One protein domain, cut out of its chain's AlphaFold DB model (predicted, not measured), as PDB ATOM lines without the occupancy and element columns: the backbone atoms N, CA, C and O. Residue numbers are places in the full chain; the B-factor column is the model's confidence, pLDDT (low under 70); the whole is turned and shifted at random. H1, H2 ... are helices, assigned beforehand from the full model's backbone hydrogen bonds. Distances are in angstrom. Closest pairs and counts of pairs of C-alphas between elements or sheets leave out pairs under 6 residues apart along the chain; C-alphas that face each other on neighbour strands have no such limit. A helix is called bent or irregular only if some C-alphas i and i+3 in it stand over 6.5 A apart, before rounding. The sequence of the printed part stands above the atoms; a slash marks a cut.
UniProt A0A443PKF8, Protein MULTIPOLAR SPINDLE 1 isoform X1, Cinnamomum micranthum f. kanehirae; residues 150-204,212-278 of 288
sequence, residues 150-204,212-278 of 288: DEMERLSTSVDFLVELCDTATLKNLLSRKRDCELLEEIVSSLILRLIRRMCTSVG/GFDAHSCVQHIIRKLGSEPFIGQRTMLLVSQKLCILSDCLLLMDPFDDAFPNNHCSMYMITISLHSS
ATOM      1  N   ASP A 150     160.900 150.760 103.171       66.94
ATOM      2  CA  ASP A 150     160.255 152.086 103.242       66.94
ATOM      3  C   ASP A 150     158.729 151.995 103.092       66.94
ATOM      4  O   ASP A 150     157.990 152.816 103.634       66.94
ATOM      5  N   GLU A 151     158.189 151.018 102.349       68.81
ATOM      6  CA  GLU A 151     156.736 150.802 102.340       68.81
ATOM      7  C   GLU A 151     156.229 150.308 103.701       68.81
ATOM      8  O   GLU A 151     155.117 150.670 104.087       68.81
ATOM      9  N   MET A 152     157.017 149.503 104.421       71.56
ATOM     10  CA  MET A 152     156.675 149.045 105.767       71.56
ATOM     11  C   MET A 152     156.735 150.195 106.770       71.56
ATOM     12  O   MET A 152     155.776 150.406 107.509       71.56
ATOM     13  N   GLU A 153     157.800 150.991 106.736       74.50
ATOM     14  CA  GLU A 153     157.966 152.179 107.571       74.50
ATOM     15  C   GLU A 153     156.840 153.190 107.315       74.50
ATOM     16  O   GLU A 153     156.240 153.744 108.237       74.50
ATOM     17  N   ARG A 154     156.437 153.358 106.052       77.56
ATOM     18  CA  ARG A 154     155.280 154.182 105.685       77.56
ATOM     19  C   ARG A 154     153.952 153.645 106.203       77.56
ATOM     20  O   ARG A 154     153.068 154.433 106.538       77.56
ATOM     21  N   LEU A 155     153.759 152.328 106.205       77.31
ATOM     22  CA  LEU A 155     152.561 151.718 106.784       77.31
ATOM     23  C   LEU A 155     152.562 151.876 108.307       77.31
ATOM     24  O   LEU A 155     151.529 152.248 108.853       77.31
ATOM     25  N   SER A 156     153.713 151.688 108.957       77.88
ATOM     26  CA  SER A 156     153.886 151.898 110.397       77.88
ATOM     27  C   SER A 156     153.566 153.338 110.786       77.88
ATOM     28  O   SER A 156     152.660 153.564 111.578       77.88
ATOM     29  N   THR A 157     154.197 154.320 110.140       79.44
ATOM     30  CA  THR A 157     153.940 155.751 110.387       79.44
ATOM     31  C   THR A 157     152.486 156.148 110.118       79.44
ATOM     32  O   THR A 157     151.925 156.971 110.839       79.44
ATOM     33  N   SER A 158     151.834 155.543 109.115       78.44
ATOM     34  CA  SER A 158     150.400 155.757 108.863       78.44
ATOM     35  C   SER A 158     149.523 155.198 109.990       78.44
ATOM     36  O   SER A 158     148.503 155.798 110.317       78.44
ATOM     37  N   VAL A 159     149.903 154.059 110.575       80.62
ATOM     38  CA  VAL A 159     149.212 153.474 111.733       80.62
ATOM     39  C   VAL A 159     149.454 154.290 112.992       80.62
ATOM     40  O   VAL A 159     148.493 154.572 113.699       80.62
ATOM     41  N   ASP A 160     150.688 154.722 113.238       77.31
ATOM     42  CA  ASP A 160     151.038 155.569 114.381       77.31
ATOM     43  C   ASP A 160     150.207 156.852 114.377       77.31
ATOM     44  O   ASP A 160     149.568 157.178 115.373       77.31
ATOM     45  N   PHE A 161     150.112 157.502 113.214       79.38
ATOM     46  CA  PHE A 161     149.271 158.678 113.028       79.38
ATOM     47  C   PHE A 161     147.782 158.396 113.272       79.38
ATOM     48  O   PHE A 161     147.088 159.231 113.843       79.38
ATOM     49  N   LEU A 162     147.260 157.243 112.839       75.88
ATOM     50  CA  LEU A 162     145.849 156.893 113.046       75.88
ATOM     51  C   LEU A 162     145.524 156.590 114.508       75.88
ATOM     52  O   LEU A 162     144.453 156.978 114.972       75.88
ATOM     53  N   VAL A 163     146.423 155.909 115.217       71.69
ATOM     54  CA  VAL A 163     146.279 155.630 116.653       71.69
ATOM     55  C   VAL A 163     146.330 156.939 117.439       71.69
ATOM     56  O   VAL A 163     145.410 157.226 118.195       71.69
ATOM     57  N   GLU A 164     147.305 157.805 117.153       76.38
ATOM     58  CA  GLU A 164     147.389 159.138 117.761       76.38
ATOM     59  C   GLU A 164     146.144 159.986 117.445       76.38
ATOM     60  O   GLU A 164     145.583 160.651 118.318       76.38
ATOM     61  N   LEU A 165     145.637 159.921 116.209       71.44
ATOM     62  CA  LEU A 165     144.398 160.599 115.835       71.44
ATOM     63  C   LEU A 165     143.203 160.082 116.651       71.44
ATOM     64  O   LEU A 165     142.364 160.900 117.027       71.44
ATOM     65  N   CYS A 166     143.142 158.777 116.953       66.44
ATOM     66  CA  CYS A 166     142.099 158.162 117.784       66.44
ATOM     67  C   CYS A 166     142.154 158.588 119.249       66.44
ATOM     68  O   CYS A 166     141.098 158.810 119.848       66.44
ATOM     69  N   ASP A 167     143.357 158.775 119.789       65.56
ATOM     70  CA  ASP A 167     143.565 159.248 121.158       65.56
ATOM     71  C   ASP A 167     143.156 160.718 121.341       65.56
ATOM     72  O   ASP A 167     142.717 161.140 122.417       65.56
ATOM     73  N   THR A 168     143.250 161.528 120.282       63.75
ATOM     74  CA  THR A 168     142.894 162.950 120.354       63.75
ATOM     75  C   THR A 168     141.379 163.192 120.303       63.75
ATOM     76  O   THR A 168     140.617 162.530 119.597       63.75
ATOM     77  N   ALA A 169     140.916 164.247 120.991       56.47
ATOM     78  CA  ALA A 169     139.523 164.723 120.937       56.47
ATOM     79  C   ALA A 169     139.022 165.009 119.499       56.47
ATOM     80  O   ALA A 169     137.818 165.065 119.250       56.47
ATOM     81  N   THR A 170     139.945 165.132 118.545       58.84
ATOM     82  CA  THR A 170     139.719 165.259 117.105       58.84
ATOM     83  C   THR A 170     138.919 164.097 116.518       58.84
ATOM     84  O   THR A 170     138.015 164.352 115.727       58.84
ATOM     85  N   LEU A 171     139.164 162.843 116.931       61.41
ATOM     86  CA  LEU A 171     138.376 161.696 116.459       61.41
ATOM     87  C   LEU A 171     136.920 161.814 116.898       61.41
ATOM     88  O   LEU A 171     136.020 161.602 116.099       61.41
ATOM     89  N   LYS A 172     136.667 162.216 118.147       59.28
ATOM     90  CA  LYS A 172     135.303 162.413 118.665       59.28
ATOM     91  C   LYS A 172     134.558 163.502 117.883       59.28
ATOM     92  O   LYS A 172     133.372 163.352 117.601       59.28
ATOM     93  N   ASN A 173     135.268 164.551 117.469       62.94
ATOM     94  CA  ASN A 173     134.721 165.625 116.639       62.94
ATOM     95  C   ASN A 173     134.475 165.188 115.183       62.94
ATOM     96  O   ASN A 173     133.451 165.549 114.607       62.94
ATOM     97  N   LEU A 174     135.365 164.378 114.596       59.44
ATOM     98  CA  LEU A 174     135.180 163.785 113.263       59.44
ATOM     99  C   LEU A 174     134.050 162.746 113.259       59.44
ATOM    100  O   LEU A 174     133.234 162.746 112.343       59.44
ATOM    101  N   LEU A 175     133.944 161.935 114.317       59.75
ATOM    102  CA  LEU A 175     132.878 160.950 114.523       59.75
ATOM    103  C   LEU A 175     131.489 161.593 114.670       59.75
ATOM    104  O   LEU A 175     130.473 160.958 114.392       59.75
ATOM    105  N   SER A 176     131.440 162.867 115.062       62.06
ATOM    106  CA  SER A 176     130.214 163.669 115.089       62.06
ATOM    107  C   SER A 176     129.737 164.058 113.676       62.06
ATOM    108  O   SER A 176     128.553 164.322 113.454       62.06
ATOM    109  N   ARG A 177     130.631 164.052 112.673       62.94
ATOM    110  CA  ARG A 177     130.335 164.448 111.290       62.94
ATOM    111  C   ARG A 177     130.284 163.228 110.367       62.94
ATOM    112  O   ARG A 177     131.294 162.811 109.817       62.94
ATOM    113  N   LYS A 178     129.072 162.728 110.098       53.97
ATOM    114  CA  LYS A 178     128.779 161.508 109.308       53.97
ATOM    115  C   LYS A 178     129.682 161.252 108.081       53.97
ATOM    116  O   LYS A 178     130.137 160.132 107.895       53.97
ATOM    117  N   ARG A 179     129.956 162.272 107.257       62.06
ATOM    118  CA  ARG A 179     130.779 162.136 106.034       62.06
ATOM    119  C   ARG A 179     132.264 161.883 106.311       62.06
ATOM    120  O   ARG A 179     132.918 161.226 105.512       62.06
ATOM    121  N   ASP A 180     132.793 162.383 107.423       64.62
ATOM    122  CA  ASP A 180     134.192 162.157 107.789       64.62
ATOM    123  C   ASP A 180     134.382 160.774 108.418       64.62
ATOM    124  O   ASP A 180     135.435 160.167 108.241       64.62
ATOM    125  N   CYS A 181     133.349 160.250 109.088       65.56
ATOM    126  CA  CYS A 181     133.330 158.880 109.603       65.56
ATOM    127  C   CYS A 181     133.438 157.852 108.475       65.56
ATOM    128  O   CYS A 181     134.225 156.920 108.579       65.56
ATOM    129  N   GLU A 182     132.670 158.039 107.395       69.56
ATOM    130  CA  GLU A 182     132.664 157.144 106.228       69.56
ATOM    131  C   GLU A 182     134.038 157.125 105.535       69.56
ATOM    132  O   GLU A 182     134.565 156.061 105.211       69.56
ATOM    133  N   LEU A 183     134.669 158.294 105.380       69.75
ATOM    134  CA  LEU A 183     136.013 158.405 104.805       69.75
ATOM    135  C   LEU A 183     137.085 157.788 105.708       69.75
ATOM    136  O   LEU A 183     137.977 157.090 105.225       69.75
ATOM    137  N   LEU A 184     137.008 158.027 107.019       73.44
ATOM    138  CA  LEU A 184     137.919 157.422 107.987       73.44
ATOM    139  C   LEU A 184     137.799 155.896 107.965       73.44
ATOM    140  O   LEU A 184     138.810 155.195 107.953       73.44
ATOM    141  N   GLU A 185     136.574 155.379 107.908       73.69
ATOM    142  CA  GLU A 185     136.311 153.950 107.813       73.69
ATOM    143  C   GLU A 185     136.890 153.345 106.525       73.69
ATOM    144  O   GLU A 185     137.494 152.270 106.571       73.69
ATOM    145  N   GLU A 186     136.767 154.033 105.388       76.12
ATOM    146  CA  GLU A 186     137.350 153.596 104.114       76.12
ATOM    147  C   GLU A 186     138.886 153.569 104.173       76.12
ATOM    148  O   GLU A 186     139.514 152.593 103.748       76.12
ATOM    149  N   ILE A 187     139.500 154.604 104.755       79.06
ATOM    150  CA  ILE A 187     140.956 154.694 104.933       79.06
ATOM    151  C   ILE A 187     141.457 153.555 105.823       79.06
ATOM    152  O   ILE A 187     142.390 152.839 105.443       79.06
ATOM    153  N   VAL A 188     140.816 153.353 106.976       80.56
ATOM    154  CA  VAL A 188     141.149 152.287 107.927       80.56
ATOM    155  C   VAL A 188     140.974 150.917 107.269       80.56
ATOM    156  O   VAL A 188     141.882 150.088 107.319       80.56
ATOM    157  N   SER A 189     139.866 150.697 106.558       81.62
ATOM    158  CA  SER A 189     139.595 149.433 105.864       81.62
ATOM    159  C   SER A 189     140.628 149.137 104.778       81.62
ATOM    160  O   SER A 189     141.139 148.021 104.685       81.62
ATOM    161  N   SER A 190     140.989 150.143 103.979       81.44
ATOM    162  CA  SER A 190     142.022 150.028 102.947       81.44
ATOM    163  C   SER A 190     143.387 149.685 103.549       81.44
ATOM    164  O   SER A 190     144.098 148.821 103.029       81.44
ATOM    165  N   LEU A 191     143.743 150.309 104.675       83.88
ATOM    166  CA  LEU A 191     144.994 150.044 105.379       83.88
ATOM    167  C   LEU A 191     145.047 148.615 105.927       83.88
ATOM    168  O   LEU A 191     146.003 147.891 105.647       83.88
ATOM    169  N   ILE A 192     143.993 148.182 106.623       83.31
ATOM    170  CA  ILE A 192     143.874 146.822 107.162       83.31
ATOM    171  C   ILE A 192     143.974 145.791 106.034       83.31
ATOM    172  O   ILE A 192     144.759 144.848 106.122       83.31
ATOM    173  N   LEU A 193     143.254 145.988 104.928       83.44
ATOM    174  CA  LEU A 193     143.306 145.081 103.779       83.44
ATOM    175  C   LEU A 193     144.699 145.014 103.139       83.44
ATOM    176  O   LEU A 193     145.111 143.949 102.674       83.44
ATOM    177  N   ARG A 194     145.446 146.126 103.116       83.31
ATOM    178  CA  ARG A 194     146.836 146.150 102.630       83.31
ATOM    179  C   ARG A 194     147.779 145.381 103.551       83.31
ATOM    180  O   ARG A 194     148.624 144.650 103.037       83.31
ATOM    181  N   LEU A 195     147.617 145.510 104.868       84.12
ATOM    182  CA  LEU A 195     148.387 144.754 105.861       84.12
ATOM    183  C   LEU A 195     148.086 143.255 105.756       84.12
ATOM    184  O   LEU A 195     149.000 142.454 105.581       84.12
ATOM    185  N   ILE A 196     146.804 142.879 105.722       83.06
ATOM    186  CA  ILE A 196     146.360 141.493 105.516       83.06
ATOM    187  C   ILE A 196     146.953 140.911 104.230       83.06
ATOM    188  O   ILE A 196     147.473 139.797 104.235       83.06
ATOM    189  N   ARG A 197     146.911 141.663 103.122       84.38
ATOM    190  CA  ARG A 197     147.486 141.214 101.850       84.38
ATOM    191  C   ARG A 197     148.988 140.965 101.968       84.38
ATOM    192  O   ARG A 197     149.442 139.955 101.444       84.38
ATOM    193  N   ARG A 198     149.729 141.840 102.657       78.75
ATOM    194  CA  ARG A 198     151.169 141.651 102.889       78.75
ATOM    195  C   ARG A 198     151.479 140.420 103.738       78.75
ATOM    196  O   ARG A 198     152.464 139.761 103.452       78.75
ATOM    197  N   MET A 199     150.635 140.073 104.709       75.56
ATOM    198  CA  MET A 199     150.798 138.812 105.448       75.56
ATOM    199  C   MET A 199     150.538 137.565 104.592       75.56
ATOM    200  O   MET A 199     151.035 136.495 104.922       75.56
ATOM    201  N   CYS A 200     149.722 137.679 103.536       73.38
ATOM    202  CA  CYS A 200     149.376 136.558 102.651       73.38
ATOM    203  C   CYS A 200     150.339 136.397 101.465       73.38
ATOM    204  O   CYS A 200     150.258 135.419 100.725       73.38
ATOM    205  N   THR A 201     151.203 137.378 101.207       71.44
ATOM    206  CA  THR A 201     152.217 137.274 100.157       71.44
ATOM    207  C   THR A 201     153.471 136.658 100.755       71.44
ATOM    208  O   THR A 201     154.329 137.375 101.266       71.44
ATOM    209  N   SER A 202     153.561 135.326 100.701       57.16
ATOM    210  CA  SER A 202     154.807 134.614 100.973       57.16
ATOM    211  C   SER A 202     155.899 135.133 100.031       57.16
ATOM    212  O   SER A 202     155.704 135.196  98.814       57.16
ATOM    213  N   VAL A 203     157.034 135.543 100.601       48.88
ATOM    214  CA  VAL A 203     158.267 135.796  99.850       48.88
ATOM    215  C   VAL A 203     158.697 134.451  99.270       48.88
ATOM    216  O   VAL A 203     159.223 133.593  99.975       48.88
ATOM    217  N   GLY A 204     158.384 134.233  97.996       42.44
ATOM    218  CA  GLY A 204     158.746 133.018  97.288       42.44
ATOM    219  C   GLY A 204     160.249 132.953  97.035       42.44
ATOM    220  O   GLY A 204     160.800 133.842  96.400       42.44
ATOM    221  N   GLY A 212     162.454 137.518 105.634       50.12
ATOM    222  CA  GLY A 212     161.004 137.318 105.512       50.12
ATOM    223  C   GLY A 212     160.260 137.248 106.852       50.12
ATOM    224  O   GLY A 212     159.100 137.658 106.931       50.12
ATOM    225  N   PHE A 213     160.913 136.753 107.908       52.50
ATOM    226  CA  PHE A 213     160.301 136.590 109.234       52.50
ATOM    227  C   PHE A 213     160.079 137.940 109.934       52.50
ATOM    228  O   PHE A 213     159.058 138.136 110.595       52.50
ATOM    229  N   ASP A 214     160.989 138.894 109.715       59.25
ATOM    230  CA  ASP A 214     160.929 140.241 110.286       59.25
ATOM    231  C   ASP A 214     159.772 141.060 109.692       59.25
ATOM    232  O   ASP A 214     158.953 141.630 110.415       59.25
ATOM    233  N   ALA A 215     159.588 140.995 108.369       67.81
ATOM    234  CA  ALA A 215     158.489 141.683 107.698       67.81
ATOM    235  C   ALA A 215     157.109 141.176 108.150       67.81
ATOM    236  O   ALA A 215     156.211 141.978 108.409       67.81
ATOM    237  N   HIS A 216     156.923 139.856 108.281       70.81
ATOM    238  CA  HIS A 216     155.659 139.306 108.774       70.81
ATOM    239  C   HIS A 216     155.434 139.704 110.232       70.81
ATOM    240  O   HIS A 216     154.369 140.230 110.542       70.81
ATOM    241  N   SER A 217     156.437 139.551 111.103       72.88
ATOM    242  CA  SER A 217     156.368 139.969 112.512       72.88
ATOM    243  C   SER A 217     156.003 141.453 112.671       72.88
ATOM    244  O   SER A 217     155.143 141.798 113.489       72.88
ATOM    245  N   CYS A 218     156.572 142.321 111.830       73.94
ATOM    246  CA  CYS A 218     156.249 143.743 111.771       73.94
ATOM    247  C   CYS A 218     154.780 143.977 111.386       73.94
ATOM    248  O   CYS A 218     154.059 144.665 112.108       73.94
ATOM    249  N   VAL A 219     154.278 143.343 110.317       79.38
ATOM    250  CA  VAL A 219     152.856 143.469 109.941       79.38
ATOM    251  C   VAL A 219     151.940 142.964 111.053       79.38
ATOM    252  O   VAL A 219     150.937 143.610 111.356       79.38
ATOM    253  N   GLN A 220     152.291 141.852 111.701       77.81
ATOM    254  CA  GLN A 220     151.531 141.353 112.840       77.81
ATOM    255  C   GLN A 220     151.513 142.371 113.990       77.81
ATOM    256  O   GLN A 220     150.469 142.582 114.604       77.81
ATOM    257  N   HIS A 221     152.642 143.023 114.284       78.56
ATOM    258  CA  HIS A 221     152.719 144.082 115.294       78.56
ATOM    259  C   HIS A 221     151.840 145.279 114.944       78.56
ATOM    260  O   HIS A 221     151.081 145.746 115.790       78.56
ATOM    261  N   ILE A 222     151.868 145.714 113.688       79.75
ATOM    262  CA  ILE A 222     151.046 146.822 113.202       79.75
ATOM    263  C   ILE A 222     149.548 146.480 113.301       79.75
ATOM    264  O   ILE A 222     148.760 147.298 113.772       79.75
ATOM    265  N   ILE A 223     149.140 145.265 112.922       79.44
ATOM    266  CA  ILE A 223     147.745 144.811 113.052       79.44
ATOM    267  C   ILE A 223     147.321 144.754 114.521       79.44
ATOM    268  O   ILE A 223     146.215 145.176 114.848       79.44
ATOM    269  N   ARG A 224     148.200 144.292 115.419       79.88
ATOM    270  CA  ARG A 224     147.943 144.291 116.867       79.88
ATOM    271  C   ARG A 224     147.771 145.706 117.415       79.88
ATOM    272  O   ARG A 224     146.849 145.943 118.188       79.88
ATOM    273  N   LYS A 225     148.611 146.645 116.976       77.06
ATOM    274  CA  LYS A 225     148.537 148.061 117.356       77.06
ATOM    275  C   LYS A 225     147.265 148.744 116.836       77.06
ATOM    276  O   LYS A 225     146.656 149.523 117.550       77.06
ATOM    277  N   LEU A 226     146.803 148.413 115.629       74.56
ATOM    278  CA  LEU A 226     145.481 148.848 115.151       74.56
ATOM    279  C   LEU A 226     144.342 148.200 115.952       74.56
ATOM    280  O   LEU A 226     143.311 148.820 116.197       74.56
ATOM    281  N   GLY A 227     144.546 146.949 116.363       72.44
ATOM    282  CA  GLY A 227     143.627 146.163 117.176       72.44
ATOM    283  C   GLY A 227     143.394 146.705 118.586       72.44
ATOM    284  O   GLY A 227     142.340 146.425 119.148       72.44
ATOM    285  N   SER A 228     144.341 147.458 119.161       74.50
ATOM    286  CA  SER A 228     144.215 147.979 120.529       74.50
ATOM    287  C   SER A 228     143.241 149.150 120.649       74.50
ATOM    288  O   SER A 228     142.680 149.350 121.723       74.50
ATOM    289  N   GLU A 229     143.000 149.878 119.558       71.69
ATOM    290  CA  GLU A 229     142.074 151.008 119.537       71.69
ATOM    291  C   GLU A 229     140.618 150.543 119.363       71.69
ATOM    292  O   GLU A 229     140.352 149.752 118.464       71.69
ATOM    293  N   PRO A 230     139.621 151.026 120.133       69.31
ATOM    294  CA  PRO A 230     138.267 150.458 120.108       69.31
ATOM    295  C   PRO A 230     137.570 150.494 118.736       69.31
ATOM    296  O   PRO A 230     137.038 149.482 118.284       69.31
ATOM    297  N   PHE A 231     137.569 151.643 118.051       72.12
ATOM    298  CA  PHE A 231     136.898 151.799 116.750       72.12
ATOM    299  C   PHE A 231     137.646 151.060 115.630       72.12
ATOM    300  O   PHE A 231     137.063 150.286 114.867       72.12
ATOM    301  N   ILE A 232     138.962 151.264 115.556       75.88
ATOM    302  CA  ILE A 232     139.825 150.645 114.545       75.88
ATOM    303  C   ILE A 232     139.928 149.132 114.773       75.88
ATOM    304  O   ILE A 232     139.908 148.355 113.817       75.88
ATOM    305  N   GLY A 233     140.000 148.698 116.025       76.44
ATOM    306  CA  GLY A 233     140.146 147.307 116.423       76.44
ATOM    307  C   GLY A 233     138.928 146.471 116.071       76.44
ATOM    308  O   GLY A 233     139.084 145.376 115.532       76.44
ATOM    309  N   GLN A 234     137.715 147.014 116.230       73.25
ATOM    310  CA  GLN A 234     136.495 146.372 115.726       73.25
ATOM    311  C   GLN A 234     136.558 146.138 114.214       73.25
ATOM    312  O   GLN A 234     136.282 145.035 113.731       73.25
ATOM    313  N   ARG A 235     136.969 147.158 113.453       78.44
ATOM    314  CA  ARG A 235     137.080 147.057 111.992       78.44
ATOM    315  C   ARG A 235     138.174 146.083 111.565       78.44
ATOM    316  O   ARG A 235     137.982 145.322 110.614       78.44
ATOM    317  N   THR A 236     139.285 146.079 112.295       79.44
ATOM    318  CA  THR A 236     140.406 145.152 112.115       79.44
ATOM    319  C   THR A 236     139.947 143.719 112.329       79.44
ATOM    320  O   THR A 236     140.120 142.894 111.436       79.44
ATOM    321  N   MET A 237     139.265 143.437 113.441       78.31
ATOM    322  CA  MET A 237     138.733 142.109 113.747       78.31
ATOM    323  C   MET A 237     137.779 141.611 112.656       78.31
ATOM    324  O   MET A 237     137.904 140.475 112.196       78.31
ATOM    325  N   LEU A 238     136.863 142.471 112.196       76.69
ATOM    326  CA  LEU A 238     135.896 142.122 111.156       76.69
ATOM    327  C   LEU A 238     136.583 141.753 109.833       76.69
ATOM    328  O   LEU A 238     136.299 140.700 109.266       76.69
ATOM    329  N   LEU A 239     137.495 142.596 109.343       78.38
ATOM    330  CA  LEU A 239     138.172 142.378 108.058       78.38
ATOM    331  C   LEU A 239     139.134 141.185 108.101       78.38
ATOM    332  O   LEU A 239     139.228 140.434 107.128       78.38
ATOM    333  N   VAL A 240     139.821 140.986 109.228       80.00
ATOM    334  CA  VAL A 240     140.673 139.812 109.446       80.00
ATOM    335  C   VAL A 240     139.830 138.532 109.453       80.00
ATOM    336  O   VAL A 240     140.168 137.582 108.748       80.00
ATOM    337  N   SER A 241     138.702 138.526 110.166       76.62
ATOM    338  CA  SER A 241     137.791 137.372 110.228       76.62
ATOM    339  C   SER A 241     137.192 137.049 108.861       76.62
ATOM    340  O   SER A 241     137.196 135.897 108.442       76.62
ATOM    341  N   GLN A 242     136.758 138.066 108.111       77.38
ATOM    342  CA  GLN A 242     136.278 137.884 106.738       77.38
ATOM    343  C   GLN A 242     137.343 137.243 105.846       77.38
ATOM    344  O   GLN A 242     137.036 136.346 105.062       77.38
ATOM    345  N   LYS A 243     138.608 137.664 105.975       82.31
ATOM    346  CA  LYS A 243     139.695 137.053 105.210       82.31
ATOM    347  C   LYS A 243     139.929 135.595 105.606       82.31
ATOM    348  O   LYS A 243     140.156 134.783 104.710       82.31
ATOM    349  N   LEU A 244     139.878 135.273 106.900       76.50
ATOM    350  CA  LEU A 244     139.998 133.897 107.389       76.50
ATOM    351  C   LEU A 244     138.891 133.007 106.825       76.50
ATOM    352  O   LEU A 244     139.213 131.952 106.293       76.50
ATOM    353  N   CYS A 245     137.633 133.462 106.843       74.25
ATOM    354  CA  CYS A 245     136.514 132.714 106.260       74.25
ATOM    355  C   CYS A 245     136.712 132.454 104.759       74.25
ATOM    356  O   CYS A 245     136.548 131.336 104.287       74.25
ATOM    357  N   ILE A 246     137.136 133.470 104.000       77.31
ATOM    358  CA  ILE A 246     137.412 133.296 102.567       77.31
ATOM    359  C   ILE A 246     138.533 132.270 102.352       77.31
ATOM    360  O   ILE A 246     138.430 131.423 101.470       77.31
ATOM    361  N   LEU A 247     139.610 132.331 103.141       74.12
ATOM    362  CA  LEU A 247     140.711 131.372 103.029       74.12
ATOM    363  C   LEU A 247     140.288 129.955 103.429       74.12
ATOM    364  O   LEU A 247     140.697 129.011 102.757       74.12
ATOM    365  N   SER A 248     139.466 129.796 104.470       71.00
ATOM    366  CA  SER A 248     138.967 128.482 104.881       71.00
ATOM    367  C   SER A 248     138.070 127.869 103.817       71.00
ATOM    368  O   SER A 248     138.242 126.699 103.488       71.00
ATOM    369  N   ASP A 249     137.174 128.657 103.222       68.50
ATOM    370  CA  ASP A 249     136.298 128.186 102.148       68.50
ATOM    371  C   ASP A 249     137.111 127.768 100.919       68.50
ATOM    372  O   ASP A 249     136.839 126.732 100.312       68.50
ATOM    373  N   CYS A 250     138.159 128.529 100.581       73.25
ATOM    374  CA  CYS A 250     139.087 128.145  99.524       73.25
ATOM    375  C   CYS A 250     139.797 126.822  99.844       73.25
ATOM    376  O   CYS A 250     139.850 125.954  98.981       73.25
ATOM    377  N   LEU A 251     140.308 126.645 101.065       74.31
ATOM    378  CA  LEU A 251     141.021 125.427 101.466       74.31
ATOM    379  C   LEU A 251     140.114 124.193 101.523       74.31
ATOM    380  O   LEU A 251     140.564 123.105 101.180       74.31
ATOM    381  N   LEU A 252     138.846 124.349 101.914       72.00
ATOM    382  CA  LEU A 252     137.864 123.259 101.929       72.00
ATOM    383  C   LEU A 252     137.532 122.740 100.524       72.00
ATOM    384  O   LEU A 252     137.160 121.577 100.370       72.00
ATOM    385  N   LEU A 253     137.626 123.608  99.515       76.94
ATOM    386  CA  LEU A 253     137.306 123.295  98.122       76.94
ATOM    387  C   LEU A 253     138.547 123.010  97.265       76.94
ATOM    388  O   LEU A 253     138.402 122.545  96.135       76.94
ATOM    389  N   MET A 254     139.744 123.308  97.773       77.19
ATOM    390  CA  MET A 254     141.003 123.090  97.068       77.19
ATOM    391  C   MET A 254     141.474 121.644  97.166       77.19
ATOM    392  O   MET A 254     141.307 120.975  98.183       77.19
ATOM    393  N   ASP A 255     142.132 121.194  96.100       75.75
ATOM    394  CA  ASP A 255     142.901 119.958  96.128       75.75
ATOM    395  C   ASP A 255     144.124 120.156  97.049       75.75
ATOM    396  O   ASP A 255     144.881 121.111  96.852       75.75
ATOM    397  N   PRO A 256     144.346 119.300  98.062       73.31
ATOM    398  CA  PRO A 256     145.530 119.379  98.917       73.31
ATOM    399  C   PRO A 256     146.858 119.196  98.164       73.31
ATOM    400  O   PRO A 256     147.905 119.544  98.709       73.31
ATOM    401  N   PHE A 257     146.834 118.663  96.939       81.81
ATOM    402  CA  PHE A 257     148.005 118.539  96.069       81.81
ATOM    403  C   PHE A 257     148.170 119.712  95.087       81.81
ATOM    404  O   PHE A 257     149.083 119.682  94.265       81.81
ATOM    405  N   ASP A 258     147.313 120.736  95.155       83.25
ATOM    406  CA  ASP A 258     147.445 121.956  94.357       83.25
ATOM    407  C   ASP A 258     148.632 122.809  94.837       83.25
ATOM    408  O   ASP A 258     148.822 123.022  96.039       83.25
ATOM    409  N   ASP A 259     149.406 123.359  93.899       79.38
ATOM    410  CA  ASP A 259     150.589 124.181  94.188       79.38
ATOM    411  C   ASP A 259     150.269 125.433  95.033       79.38
ATOM    412  O   ASP A 259     151.134 125.961  95.739       79.38
ATOM    413  N   ALA A 260     149.023 125.922  95.006       76.50
ATOM    414  CA  ALA A 260     148.582 127.052  95.818       76.50
ATOM    415  C   ALA A 260     148.210 126.663  97.261       76.50
ATOM    416  O   ALA A 260     148.087 127.552  98.116       76.50
ATOM    417  N   PHE A 261     148.022 125.371  97.564       74.88
ATOM    418  CA  PHE A 261     147.561 124.900  98.875       74.88
ATOM    419  C   PHE A 261     148.504 125.298 100.019       74.88
ATOM    420  O   PHE A 261     148.025 125.922 100.975       74.88
ATOM    421  N   PRO A 262     149.833 125.068  99.934       75.50
ATOM    422  CA  PRO A 262     150.754 125.458 100.999       75.50
ATOM    423  C   PRO A 262     150.729 126.962 101.278       75.50
ATOM    424  O   PRO A 262     150.748 127.378 102.433       75.50
ATOM    425  N   ASN A 263     150.624 127.793 100.239       76.50
ATOM    426  CA  ASN A 263     150.604 129.246 100.398       76.50
ATOM    427  C   ASN A 263     149.305 129.745 101.063       76.50
ATOM    428  O   ASN A 263     149.347 130.591 101.960       76.50
ATOM    429  N   ASN A 264     148.151 129.194 100.674       75.25
ATOM    430  CA  ASN A 264     146.863 129.532 101.286       75.25
ATOM    431  C   ASN A 264     146.785 129.059 102.745       75.25
ATOM    432  O   ASN A 264     146.321 129.806 103.611       75.25
ATOM    433  N   HIS A 265     147.310 127.867 103.033       74.69
ATOM    434  CA  HIS A 265     147.410 127.336 104.389       74.69
ATOM    435  C   HIS A 265     148.352 128.182 105.266       74.69
ATOM    436  O   HIS A 265     147.970 128.600 106.360       74.69
ATOM    437  N   CYS A 266     149.547 128.521 104.769       75.19
ATOM    438  CA  CYS A 266     150.486 129.405 105.467       75.19
ATOM    439  C   CYS A 266     149.888 130.795 105.724       75.19
ATOM    440  O   CYS A 266     150.024 131.323 106.825       75.19
ATOM    441  N   SER A 267     149.174 131.368 104.753       78.56
ATOM    442  CA  SER A 267     148.482 132.655 104.917       78.56
ATOM    443  C   SER A 267     147.452 132.603 106.047       78.56
ATOM    444  O   SER A 267     147.415 133.494 106.897       78.56
ATOM    445  N   MET A 268     146.637 131.544 106.091       77.12
ATOM    446  CA  MET A 268     145.651 131.333 107.154       77.12
ATOM    447  C   MET A 268     146.324 131.204 108.526       77.12
ATOM    448  O   MET A 268     145.899 131.849 109.487       77.12
ATOM    449  N   TYR A 269     147.409 130.432 108.613       75.81
ATOM    450  CA  TYR A 269     148.189 130.264 109.839       75.81
ATOM    451  C   TYR A 269     148.781 131.596 110.336       75.81
ATOM    452  O   TYR A 269     148.613 131.951 111.503       75.81
ATOM    453  N   MET A 270     149.383 132.388 109.442       77.25
ATOM    454  CA  MET A 270     149.957 133.699 109.775       77.25
ATOM    455  C   MET A 270     148.909 134.696 110.274       77.25
ATOM    456  O   MET A 270     149.131 135.392 111.270       77.25
ATOM    457  N   ILE A 271     147.745 134.751 109.620       75.62
ATOM    458  CA  ILE A 271     146.637 135.601 110.065       75.62
ATOM    459  C   ILE A 271     146.145 135.158 111.452       75.62
ATOM    460  O   ILE A 271     145.909 135.999 112.318       75.62
ATOM    461  N   THR A 272     146.042 133.850 111.689       71.56
ATOM    462  CA  THR A 272     145.545 133.292 112.956       71.56
ATOM    463  C   THR A 272     146.478 133.610 114.128       71.56
ATOM    464  O   THR A 272     146.018 134.076 115.171       71.56
ATOM    465  N   ILE A 273     147.797 133.460 113.955       68.75
ATOM    466  CA  ILE A 273     148.788 133.826 114.988       68.75
ATOM    467  C   ILE A 273     148.700 135.309 115.354       68.75
ATOM    468  O   ILE A 273     148.835 135.673 116.525       68.75
ATOM    469  N   SER A 274     148.435 136.169 114.369       67.75
ATOM    470  CA  SER A 274     148.318 137.618 114.585       67.75
ATOM    471  C   SER A 274     147.228 137.981 115.597       67.75
ATOM    472  O   SER A 274     147.350 139.003 116.270       67.75
ATOM    473  N   LEU A 275     146.196 137.140 115.724       64.62
ATOM    474  CA  LEU A 275     145.099 137.313 116.678       64.62
ATOM    475  C   LEU A 275     145.402 136.712 118.064       64.62
ATOM    476  O   LEU A 275     144.878 137.205 119.060       64.62
ATOM    477  N   HIS A 276     146.240 135.671 118.148       55.62
ATOM    478  CA  HIS A 276     146.435 134.878 119.371       55.62
ATOM    479  C   HIS A 276     147.552 135.398 120.300       55.62
ATOM    480  O   HIS A 276     147.501 135.188 121.510       55.62
ATOM    481  N   SER A 277     148.554 136.128 119.795       47.47
ATOM    482  CA  SER A 277     149.687 136.609 120.621       47.47
ATOM    483  C   SER A 277     149.375 137.808 121.542       47.47
ATOM    484  O   SER A 277     150.290 138.401 122.112       47.47
ATOM    485  N   SER A 278     148.104 138.169 121.738       44.69
ATOM    486  CA  SER A 278     147.670 139.293 122.592       44.69
ATOM    487  C   SER A 278     147.654 138.999 124.104       44.69
ATOM    488  O   SER A 278     147.224 139.854 124.876       44.69
TER     489      SER A 278
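What this domain is: This is residues 150 to 204 and 212 to 278 of the 288 residues of the protein "Protein MULTIPOLAR SPINDLE 1 isoform X1" of Cinnamomum micranthum f. kanehirae (UniProt A0A443PKF8). An elongated helical body has H3 and H4 at its core, with H1 alongside H4 on one side and the helical hairpin of H5 and H6 packed on the other. Short H2 makes the corner between H1 and H3 at one end of the long axis, and the link from H5 to H6 lies at the other end. The printed part has 122 residues, with six named helices in the order H1 to H6 and no named strand; its class is all helix. It is compact, with a radius of gyration of the C-alphas of 15.8 A, and spans 53 by 28 by 24 A.

How they stand to each other: H1, residues 150 to 167, H3, residues 178 to 200, and H4, residues 212 to 227, form an up and down bundle, each of the three running against the one before it. H1 touches H4 at a shallow tilt of 15 degrees, the same way; their closest C-alphas, of Ser 156 and Ile 222, are 6.5 A apart. H1 is close to H3 but not clearly touching, with C-alphas 155 and 191 closest at 7.9 A. H3 touches H4 with residues 192 to 199 alone, at a shallow tilt of 25 degrees, opposite ways; the closest C-alphas, of Met 199 and His 216, are 5.9 A apart. H2, residues 169 to 175, and H3 only just touch, only at the corner, with 3 pairs of C-alphas within 8 A, the closest being those of Leu 175 and Cys 181 at 5.4 A. H5, residues 230 to 253, and H6, residues 261 to 278, form a hairpin at a shallow tilt of 29 degrees, with C-alphas 244 and 268 closest at 6.2 A. H3 touches H5 at a steep tilt of 44 degrees, closest at C-alphas 192 and 236, 6.3 A apart. H4 touches H6 at a steep tilt of 48 degrees, closest at C-alphas 220 and 274, 5.2 A apart. H1 and H6 are apart. Every O i to N i+4 pair is within hydrogen-bond range in H1 to H5, and 12 of 14 in H6.

Where its parts are: H1 begins at C-alpha 150, (160.255, 152.086, 103.242), and is 25.5 A long. H3 is 33.0 A long, H4 22.7 A, and H5, the longest, 35.0 A. H6 is 27.7 A long and ends at C-alpha 278, (147.670, 139.293, 122.592); it is irregular, but only just, with C-alphas 275 and 278 6.7 A apart.

The domain as a whole: The two farthest C-alphas, of Ala 169 and Phe 257, are 53.1 A apart. Residues 205 to 211 are not printed, and C-alphas 204 and 212 are 9.6 A apart across this cut. Of the links that are printed whole, none is long. The mean pLDDT of the printed part is 72.3; 35 residues are under 70, among them 166 to 183 and 273 to 278.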